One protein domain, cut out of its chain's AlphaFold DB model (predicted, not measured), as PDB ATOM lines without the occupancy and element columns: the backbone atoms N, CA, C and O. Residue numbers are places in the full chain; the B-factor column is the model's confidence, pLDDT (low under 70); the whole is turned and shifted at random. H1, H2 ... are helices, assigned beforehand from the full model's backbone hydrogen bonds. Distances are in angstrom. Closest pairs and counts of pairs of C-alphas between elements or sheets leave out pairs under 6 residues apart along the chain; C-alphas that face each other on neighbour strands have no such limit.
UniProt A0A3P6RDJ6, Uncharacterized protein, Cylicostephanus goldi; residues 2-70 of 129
ATOM      1  N   PHE A   2      -7.433 -74.769 -71.218       44.78
ATOM      2  CA  PHE A   2      -7.069 -74.029 -72.443       44.78
ATOM      3  C   PHE A   2      -5.622 -73.525 -72.359       44.78
ATOM      4  O   PHE A   2      -5.371 -72.328 -72.288       44.78
ATOM      5  N   ARG A   3      -4.651 -74.439 -72.279       48.62
ATOM      6  CA  ARG A   3      -3.224 -74.083 -72.326       48.62
ATOM      7  C   ARG A   3      -2.668 -74.487 -73.693       48.62
ATOM      8  O   ARG A   3      -2.762 -75.662 -74.029       48.62
ATOM      9  N   LYS A   4      -2.050 -73.522 -74.397       47.75
ATOM     10  CA  LYS A   4      -1.284 -73.624 -75.669       47.75
ATOM     11  C   LYS A   4      -1.989 -73.303 -77.005       47.75
ATOM     12  O   LYS A   4      -1.623 -73.882 -78.018       47.75
ATOM     13  N   LEU A   5      -2.939 -72.365 -77.055       48.88
ATOM     14  CA  LEU A   5      -3.410 -71.815 -78.347       48.88
ATOM     15  C   LEU A   5      -2.621 -70.581 -78.824       48.88
ATOM     16  O   LEU A   5      -2.665 -70.262 -80.004       48.88
ATOM     17  N   LEU A   6      -1.851 -69.951 -77.932       51.34
ATOM     18  CA  LEU A   6      -0.928 -68.848 -78.222       51.34
ATOM     19  C   LEU A   6       0.510 -69.308 -77.940       51.34
ATOM     20  O   LEU A   6       1.162 -68.828 -77.014       51.34
ATOM     21  N   SER A   7       0.959 -70.360 -78.633       48.94
ATOM     22  CA  SER A   7       2.375 -70.759 -78.580       48.94
ATOM     23  C   SER A   7       3.227 -69.568 -79.041       48.94
ATOM     24  O   SER A   7       2.797 -68.908 -79.978       48.94
ATOM     25  N   PRO A   8       4.411 -69.291 -78.471       55.34
ATOM     26  CA  PRO A   8       5.274 -68.181 -78.905       55.34
ATOM     27  C   PRO A   8       5.543 -68.126 -80.423       55.34
ATOM     28  O   PRO A   8       5.795 -67.047 -80.949       55.34
ATOM     29  N   ASP A   9       5.422 -69.265 -81.115       53.72
ATOM     30  CA  ASP A   9       5.606 -69.417 -82.568       53.72
ATOM     31  C   ASP A   9       4.308 -69.244 -83.395       53.72
ATOM     32  O   ASP A   9       4.342 -69.090 -84.614       53.72
ATOM     33  N   LEU A  10       3.140 -69.288 -82.746       55.09
ATOM     34  CA  LEU A  10       1.818 -69.109 -83.351       55.09
ATOM     35  C   LEU A  10       1.172 -67.875 -82.712       55.09
ATOM     36  O   LEU A  10       0.597 -67.970 -81.629       55.09
ATOM     37  N   PHE A  11       1.249 -66.738 -83.405       64.25
ATOM     38  CA  PHE A  11       0.778 -65.413 -82.965       64.25
ATOM     39  C   PHE A  11       1.669 -64.679 -81.950       64.25
ATOM     40  O   PHE A  11       1.202 -64.323 -80.864       64.25
ATOM     41  N   PRO A  12       2.933 -64.371 -82.300       68.75
ATOM     42  CA  PRO A  12       3.754 -63.496 -81.473       68.75
ATOM     43  C   PRO A  12       3.098 -62.115 -81.298       68.75
ATOM     44  O   PRO A  12       2.537 -61.536 -82.237       68.75
ATOM     45  N   LEU A  13       3.191 -61.585 -80.072       70.38
ATOM     46  CA  LEU A  13       2.702 -60.249 -79.690       70.38
ATOM     47  C   LEU A  13       3.607 -59.112 -80.189       70.38
ATOM     48  O   LEU A  13       3.311 -57.940 -79.981       70.38
ATOM     49  N   TYR A  14       4.714 -59.453 -80.845       65.81
ATOM     50  CA  TYR A  14       5.681 -58.528 -81.416       65.81
ATOM     51  C   TYR A  14       5.853 -58.810 -82.909       65.81
ATOM     52  O   TYR A  14       5.521 -59.892 -83.399       65.81
ATOM     53  N   LYS A  15       6.364 -57.819 -83.646       60.34
ATOM     54  CA  LYS A  15       6.758 -58.023 -85.040       60.34
ATOM     55  C   LYS A  15       7.999 -58.903 -85.068       60.34
ATOM     56  O   LYS A  15       9.077 -58.470 -84.671       60.34
ATOM     57  N   ASP A  16       7.804 -60.137 -85.494       63.12
ATOM     58  CA  ASP A  16       8.873 -61.076 -85.779       63.12
ATOM     59  C   ASP A  16       8.957 -61.247 -87.300       63.12
ATOM     60  O   ASP A  16       8.017 -61.758 -87.912       63.12
ATOM     61  N   ASP A  17      10.049 -60.753 -87.889       60.91
ATOM     62  CA  ASP A  17      10.341 -60.829 -89.326       60.91
ATOM     63  C   ASP A  17      11.094 -62.126 -89.699       60.91
ATOM     64  O   ASP A  17      11.573 -62.270 -90.826       60.91
ATOM     65  N   THR A  18      11.241 -63.078 -88.768       61.38
ATOM     66  CA  THR A  18      11.865 -64.377 -89.050       61.38
ATOM     67  C   THR A  18      10.916 -65.328 -89.791       61.38
ATOM     68  O   THR A  18       9.702 -65.315 -89.590       61.38
ATOM     69  N   GLU A  19      11.469 -66.204 -90.641       56.66
ATOM     70  CA  GLU A  19      10.707 -67.134 -91.503       56.66
ATOM     71  C   GLU A  19       9.801 -68.124 -90.740       56.66
ATOM     72  O   GLU A  19       8.909 -68.725 -91.336       56.66
ATOM     73  N   ASN A  20      10.000 -68.288 -89.428       55.62
ATOM     74  CA  ASN A  20       9.210 -69.188 -88.583       55.62
ATOM     75  C   ASN A  20       7.977 -68.520 -87.950       55.62
ATOM     76  O   ASN A  20       7.146 -69.217 -87.367       55.62
ATOM     77  N   SER A  21       7.836 -67.197 -88.061       56.44
ATOM     78  CA  SER A  21       6.688 -66.453 -87.540       56.44
ATOM     79  C   SER A  21       5.554 -66.463 -88.559       56.44
ATOM     80  O   SER A  21       5.578 -65.768 -89.574       56.44
ATOM     81  N   ILE A  22       4.544 -67.294 -88.303       60.16
ATOM     82  CA  ILE A  22       3.504 -67.566 -89.302       60.16
ATOM     83  C   ILE A  22       2.519 -66.386 -89.412       60.16
ATOM     84  O   ILE A  22       2.121 -66.048 -90.524       60.16
ATOM     85  N   LEU A  23       2.149 -65.727 -88.299       67.38
ATOM     86  CA  LEU A  23       1.171 -64.619 -88.256       67.38
ATOM     87  C   LEU A  23       1.292 -63.786 -86.960       67.38
ATOM     88  O   LEU A  23       0.620 -64.087 -85.980       67.38
ATOM     89  N   SER A  24       2.113 -62.735 -86.911       76.75
ATOM     90  CA  SER A  24       2.182 -61.868 -85.717       76.75
ATOM     91  C   SER A  24       0.906 -61.033 -85.532       76.75
ATOM     92  O   SER A  24       0.343 -60.516 -86.500       76.75
ATOM     93  N   ILE A  25       0.444 -60.868 -84.285       80.50
ATOM     94  CA  ILE A  25      -0.779 -60.097 -83.984       80.50
ATOM     95  C   ILE A  25      -0.684 -58.651 -84.495       80.50
ATOM     96  O   ILE A  25      -1.632 -58.207 -85.147       80.50
ATOM     97  N   PRO A  26       0.442 -57.929 -84.313       79.38
ATOM     98  CA  PRO A  26       0.588 -56.589 -84.874       79.38
ATOM     99  C   PRO A  26       0.395 -56.549 -86.395       79.38
ATOM    100  O   PRO A  26      -0.282 -55.658 -86.898       79.38
ATOM    101  N   LYS A  27       0.922 -57.534 -87.136       79.88
ATOM    102  CA  LYS A  27       0.799 -57.591 -88.600       79.88
ATOM    103  C   LYS A  27      -0.636 -57.875 -89.047       79.88
ATOM    104  O   LYS A  27      -1.141 -57.214 -89.948       79.88
ATOM    105  N   VAL A  28      -1.328 -58.791 -88.366       82.31
ATOM    106  CA  VAL A  28      -2.752 -59.070 -88.626       82.31
ATOM    107  C   VAL A  28      -3.612 -57.831 -88.354       82.31
ATOM    108  O   VAL A  28      -4.491 -57.498 -89.148       82.31
ATOM    109  N   LEU A  29      -3.339 -57.102 -87.267       83.62
ATOM    110  CA  LEU A  29      -4.019 -55.840 -86.971       83.62
ATOM    111  C   LEU A  29      -3.703 -54.773 -88.027       83.62
ATOM    112  O   LEU A  29      -4.590 -54.003 -88.405       83.62
ATOM    113  N   GLU A  30      -2.484 -54.761 -88.564       82.12
ATOM    114  CA  GLU A  30      -2.082 -53.828 -89.613       82.12
ATOM    115  C   GLU A  30      -2.808 -54.044 -90.944       82.12
ATOM    116  O   GLU A  30      -3.196 -53.076 -91.608       82.12
ATOM    117  N   GLU A  31      -3.044 -55.305 -91.290       83.38
ATOM    118  CA  GLU A  31      -3.708 -55.733 -92.522       83.38
ATOM    119  C   GLU A  31      -5.247 -55.737 -92.406       83.38
ATOM    120  O   GLU A  31      -5.944 -55.768 -93.418       83.38
ATOM    121  N   SER A  32      -5.804 -55.628 -91.192       83.19
ATOM    122  CA  SER A  32      -7.257 -55.684 -90.933       83.19
ATOM    123  C   SER A  32      -8.057 -54.438 -91.352       83.19
ATOM    124  O   SER A  32      -9.283 -54.431 -91.270       83.19
ATOM    125  N   GLY A  33      -7.382 -53.363 -91.775       83.38
ATOM    126  CA  GLY A  33      -8.028 -52.101 -92.163       83.38
ATOM    127  C   GLY A  33      -8.493 -51.220 -90.994       83.38
ATOM    128  O   GLY A  33      -9.046 -50.149 -91.231       83.38
ATOM    129  N   LEU A  34      -8.232 -51.620 -89.743       87.88
ATOM    130  CA  LEU A  34      -8.457 -50.788 -88.552       87.88
ATOM    131  C   LEU A  34      -7.618 -49.504 -88.603       87.88
ATOM    132  O   LEU A  34      -6.549 -49.493 -89.211       87.88
ATOM    133  N   ASN A  35      -8.055 -48.430 -87.944       89.19
ATOM    134  CA  ASN A  35      -7.194 -47.260 -87.737       89.19
ATOM    135  C   ASN A  35      -6.158 -47.545 -86.630       89.19
ATOM    136  O   ASN A  35      -6.304 -48.495 -85.866       89.19
ATOM    137  N   THR A  36      -5.107 -46.730 -86.535       85.62
ATOM    138  CA  THR A  36      -4.017 -46.931 -85.562       85.62
ATOM    139  C   THR A  36      -4.503 -46.977 -84.117       85.62
ATOM    140  O   THR A  36      -4.111 -47.869 -83.380       85.62
ATOM    141  N   LYS A  37      -5.427 -46.092 -83.734       88.88
ATOM    142  CA  LYS A  37      -5.969 -46.038 -82.371       88.88
ATOM    143  C   LYS A  37      -6.674 -47.340 -81.972       88.88
ATOM    144  O   LYS A  37      -6.479 -47.823 -80.862       88.88
ATOM    145  N   ASP A  38      -7.476 -47.904 -82.871       88.94
ATOM    146  CA  ASP A  38      -8.192 -49.155 -82.612       88.94
ATOM    147  C   ASP A  38      -7.233 -50.353 -82.586       88.94
ATOM    148  O   ASP A  38      -7.410 -51.269 -81.785       88.94
ATOM    149  N   ARG A  39      -6.185 -50.339 -83.424       88.69
ATOM    150  CA  ARG A  39      -5.122 -51.358 -83.393       88.69
ATOM    151  C   ARG A  39      -4.388 -51.348 -82.057       88.69
ATOM    152  O   ARG A  39      -4.225 -52.408 -81.459       88.69
ATOM    153  N   ASP A  40      -3.989 -50.167 -81.593       85.25
ATOM    154  CA  ASP A  40      -3.243 -49.997 -80.345       85.25
ATOM    155  C   ASP A  40      -4.080 -50.458 -79.144       85.25
ATOM    156  O   ASP A  40      -3.592 -51.225 -78.319       85.25
ATOM    157  N   ALA A  41      -5.369 -50.100 -79.103       88.50
ATOM    158  CA  ALA A  41      -6.282 -50.521 -78.038       88.50
ATOM    159  C   ALA A  41      -6.495 -52.046 -77.989       88.50
ATOM    160  O   ALA A  41      -6.594 -52.635 -76.912       88.50
ATOM    161  N   ILE A  42      -6.569 -52.711 -79.150       87.62
ATOM    162  CA  ILE A  42      -6.685 -54.176 -79.205       87.62
ATOM    163  C   ILE A  42      -5.372 -54.834 -78.780       87.62
ATOM    164  O   ILE A  42      -5.400 -55.831 -78.061       87.62
ATOM    165  N   LEU A  43      -4.230 -54.299 -79.213       84.75
ATOM    166  CA  LEU A  43      -2.925 -54.837 -78.846       84.75
ATOM    167  C   LEU A  43      -2.681 -54.721 -77.336       84.75
ATOM    168  O   LEU A  43      -2.268 -55.702 -76.722       84.75
ATOM    169  N   GLU A  44      -3.015 -53.573 -76.744       83.75
ATOM    170  CA  GLU A  44      -2.981 -53.339 -75.297       83.75
ATOM    171  C   GLU A  44      -3.857 -54.358 -74.557       83.75
ATOM    172  O   GLU A  44      -3.358 -55.094 -73.712       83.75
ATOM    173  N   LEU A  45      -5.119 -54.535 -74.965       87.56
ATOM    174  CA  LEU A  45      -6.010 -55.534 -74.366       87.56
ATOM    175  C   LEU A  45      -5.444 -56.963 -74.445       87.56
ATOM    176  O   LEU A  45      -5.576 -57.753 -73.507       87.56
ATOM    177  N   VAL A  46      -4.833 -57.332 -75.572       83.38
ATOM    178  CA  VAL A  46      -4.215 -58.654 -75.732       83.38
ATOM    179  C   VAL A  46      -3.000 -58.803 -74.810       83.38
ATOM    180  O   VAL A  46      -2.824 -59.866 -74.209       83.38
ATOM    181  N   MET A  47      -2.183 -57.759 -74.671       81.88
ATOM    182  CA  MET A  47      -1.032 -57.736 -73.765       81.88
ATOM    183  C   MET A  47      -1.454 -57.820 -72.289       81.88
ATOM    184  O   MET A  47      -0.852 -58.591 -71.533       81.88
ATOM    185  N   ASP A  48      -2.535 -57.131 -71.906       79.88
ATOM    186  CA  ASP A  48      -3.167 -57.205 -70.583       79.88
ATOM    187  C   ASP A  48      -3.598 -58.639 -70.253       79.88
ATOM    188  O   ASP A  48      -3.228 -59.194 -69.217       79.88
ATOM    189  N   VAL A  49      -4.354 -59.272 -71.157       83.75
ATOM    190  CA  VAL A  49      -4.861 -60.642 -70.968       83.75
ATOM    191  C   VAL A  49      -3.724 -61.665 -70.947       83.75
ATOM    192  O   VAL A  49      -3.793 -62.657 -70.217       83.75
ATOM    193  N   ALA A  50      -2.670 -61.434 -71.731       77.94
ATOM    194  CA  ALA A  50      -1.473 -62.267 -71.735       77.94
ATOM    195  C   ALA A  50      -0.593 -62.068 -70.487       77.94
ATOM    196  O   ALA A  50       0.281 -62.898 -70.229       77.94
ATOM    197  N   GLY A  51      -0.817 -61.003 -69.707       78.12
ATOM    198  CA  GLY A  51      -0.065 -60.694 -68.492       78.12
ATOM    199  C   GLY A  51       1.384 -60.278 -68.754       78.12
ATOM    200  O   GLY A  51       2.251 -60.521 -67.917       78.12
ATOM    201  N   VAL A  52       1.677 -59.702 -69.925       79.69
ATOM    202  CA  VAL A  52       3.054 -59.340 -70.320       79.69
ATOM    203  C   VAL A  52       3.448 -57.908 -69.943       79.69
ATOM    204  O   VAL A  52       4.632 -57.572 -70.007       79.69
ATOM    205  N   ASN A  53       2.496 -57.079 -69.506       75.50
ATOM    206  CA  ASN A  53       2.723 -55.661 -69.203       75.50
ATOM    207  C   ASN A  53       3.796 -55.431 -68.141       75.50
ATOM    208  O   ASN A  53       4.705 -54.640 -68.371       75.50
ATOM    209  N   ASP A  54       3.767 -56.191 -67.042       79.06
ATOM    210  CA  ASP A  54       4.744 -56.068 -65.953       79.06
ATOM    211  C   ASP A  54       6.192 -56.268 -66.432       79.06
ATOM    212  O   ASP A  54       7.133 -55.712 -65.866       79.06
ATOM    213  N   VAL A  55       6.399 -57.111 -67.449       80.00
ATOM    214  CA  VAL A  55       7.730 -57.406 -68.002       80.00
ATOM    215  C   VAL A  55       8.185 -56.281 -68.925       80.00
ATOM    216  O   VAL A  55       9.355 -55.890 -68.890       80.00
ATOM    217  N   VAL A  56       7.267 -55.742 -69.730       79.38
ATOM    218  CA  VAL A  56       7.535 -54.612 -70.626       79.38
ATOM    219  C   VAL A  56       7.832 -53.351 -69.816       79.38
ATOM    220  O   VAL A  56       8.860 -52.723 -70.055       79.38
ATOM    221  N   GLU A  57       7.014 -53.031 -68.812       81.69
ATOM    222  CA  GLU A  57       7.190 -51.867 -67.936       81.69
ATOM    223  C   GLU A  57       8.531 -51.921 -67.195       81.69
ATOM    224  O   GLU A  57       9.332 -50.995 -67.308       81.69
ATOM    225  N   LYS A  58       8.867 -53.056 -66.564       82.06
ATOM    226  CA  LYS A  58      10.180 -53.244 -65.917       82.06
ATOM    227  C   LYS A  58      11.345 -53.075 -66.889       82.06
ATOM    228  O   LYS A  58      12.384 -52.538 -66.516       82.06
ATOM    229  N   SER A  59      11.200 -53.539 -68.128       77.94
ATOM    230  CA  SER A  59      12.247 -53.404 -69.145       77.94
ATOM    231  C   SER A  59      12.412 -51.951 -69.596       77.94
ATOM    232  O   SER A  59      13.540 -51.479 -69.744       77.94
ATOM    233  N   LEU A  60      11.306 -51.222 -69.773       81.19
ATOM    234  CA  LEU A  60      11.319 -49.795 -70.094       81.19
ATOM    235  C   LEU A  60      11.898 -48.962 -68.946       81.19
ATOM    236  O   LEU A  60      12.713 -48.080 -69.211       81.19
ATOM    237  N   ASP A  61      11.579 -49.292 -67.696       80.50
ATOM    238  CA  ASP A  61      12.155 -48.658 -66.509       80.50
ATOM    239  C   ASP A  61      13.661 -48.898 -66.410       80.50
ATOM    240  O   ASP A  61      14.425 -47.970 -66.144       80.50
ATOM    241  N   LEU A  62      14.131 -50.121 -66.672       76.31
ATOM    242  CA  LEU A  62      15.565 -50.413 -66.735       76.31
ATOM    243  C   LEU A  62      16.258 -49.580 -67.823       76.31
ATOM    244  O   LEU A  62      17.301 -48.982 -67.563       76.31
ATOM    245  N   LEU A  63      15.670 -49.482 -69.019       72.62
ATOM    246  CA  LEU A  63      16.206 -48.659 -70.110       72.62
ATOM    247  C   LEU A  63      16.184 -47.158 -69.779       72.62
ATOM    248  O   LEU A  63      17.133 -46.441 -70.105       72.62
ATOM    249  N   GLY A  64      15.123 -46.683 -69.127       74.94
ATOM    250  CA  GLY A  64      14.987 -45.309 -68.653       74.94
ATOM    251  C   GLY A  64      16.040 -44.967 -67.603       74.94
ATOM    252  O   GLY A  64      16.730 -43.958 -67.733       74.94
ATOM    253  N   ASN A  65      16.243 -45.857 -66.632       69.06
ATOM    254  CA  ASN A  65      17.276 -45.730 -65.610       69.06
ATOM    255  C   ASN A  65      18.686 -45.750 -66.219       69.06
ATOM    256  O   ASN A  65      19.521 -44.936 -65.840       69.06
ATOM    257  N   ILE A  66      18.955 -46.598 -67.217       63.66
ATOM    258  CA  ILE A  66      20.251 -46.619 -67.919       63.66
ATOM    259  C   ILE A  66      20.533 -45.284 -68.622       63.66
ATOM    260  O   ILE A  66      21.637 -44.747 -68.506       63.66
ATOM    261  N   LYS A  67      19.535 -44.712 -69.307       63.22
ATOM    262  CA  LYS A  67      19.656 -43.386 -69.936       63.22
ATOM    263  C   LYS A  67      19.822 -42.269 -68.902       63.22
ATOM    264  O   LYS A  67      20.637 -41.375 -69.108       63.22
ATOM    265  N   ALA A  68      19.075 -42.319 -67.800       64.12
ATOM    266  CA  ALA A  68      19.131 -41.319 -66.734       64.12
ATOM    267  C   ALA A  68      20.483 -41.309 -65.999       64.12
ATOM    268  O   ALA A  68      20.921 -40.263 -65.523       64.12
ATOM    269  N   LEU A  69      21.164 -42.454 -65.944       65.06
ATOM    270  CA  LEU A  69      22.452 -42.609 -65.272       65.06
ATOM    271  C   LEU A  69      23.671 -42.216 -66.133       65.06
ATOM    272  O   LEU A  69      24.785 -42.349 -65.648       65.06
ATOM    273  N   ASN A  70      23.509 -41.725 -67.377       63.69
ATOM    274  CA  ASN A  70      24.626 -41.499 -68.327       63.69
ATOM    275  C   ASN A  70      25.571 -42.720 -68.456       63.69
ATOM    276  O   ASN A  70      26.766 -42.588 -68.743       63.69
TER     277      ASN A  70
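AT A GLANCE: This is residues 2 to 70 of the 129 residues of an uncharacterized protein of Cylicostephanus goldi (UniProt A0A3P6RDJ6). A short helical hairpin, H1 and H2 side by side, has a third helix, H3, leading away from the end of H2 as an arm, and H2 and H3 make an L. Before the hairpin comes a long stretch with no named element, residues 2 to 24, and at the other end residues 57 to 70 stick out. The printed part has 69 residues with three named helices, in the order H1, H2, H3, and no named strand; its class is all helix. The whole is loose, with a radius of gyration of the C-alphas of 14.5 A and spans of 40 by 30 by 26 A.

HOW THE PARTS SIT: Go past residues 2 to 24 and you reach H1, residues 25 to 31, which forms a helical hairpin with H2, residues 36 to 50. They touch, closest at the C-alphas of Leu 29 and Arg 39, 5.8 A apart, and H2 does so with residues 39 to 43 alone. Their lines stand at a shallow tilt of 21 degrees, opposite ways. Next look at H3, residues 53 to 68: it is close to but not clearly touching H2, the closest C-alphas being those of Met 47 and Asn 53, 6.3 A apart. These two are only just about perpendicular, at 70.5 degrees. H1 and H3 are apart. In H1, H2 and H3 every O i to N i+4 pair is within hydrogen-bond range.

IN THESE COORDINATES: Find C-alpha 25 at (-0.779, -60.097, -83.984); from there H1 runs 10.0 A to C-alpha 31. H2 begins at C-alpha 36, (-4.017, -46.931, -85.562), and runs 20.8 A to C-alpha 50. H3 runs 21.9 A from C-alpha 53 to C-alpha 68 at (19.131, -41.319, -66.734).

THE WHOLE: The two C-alphas farthest apart are those of Phe 2 and Asn 70, 45.6 A. The printed part has no cut, and both links between helices are tight. Mean pLDDT of the printed part is 72.8; look for values under 70 at residues 2 to 12, 14 to 23 and 65 to 70.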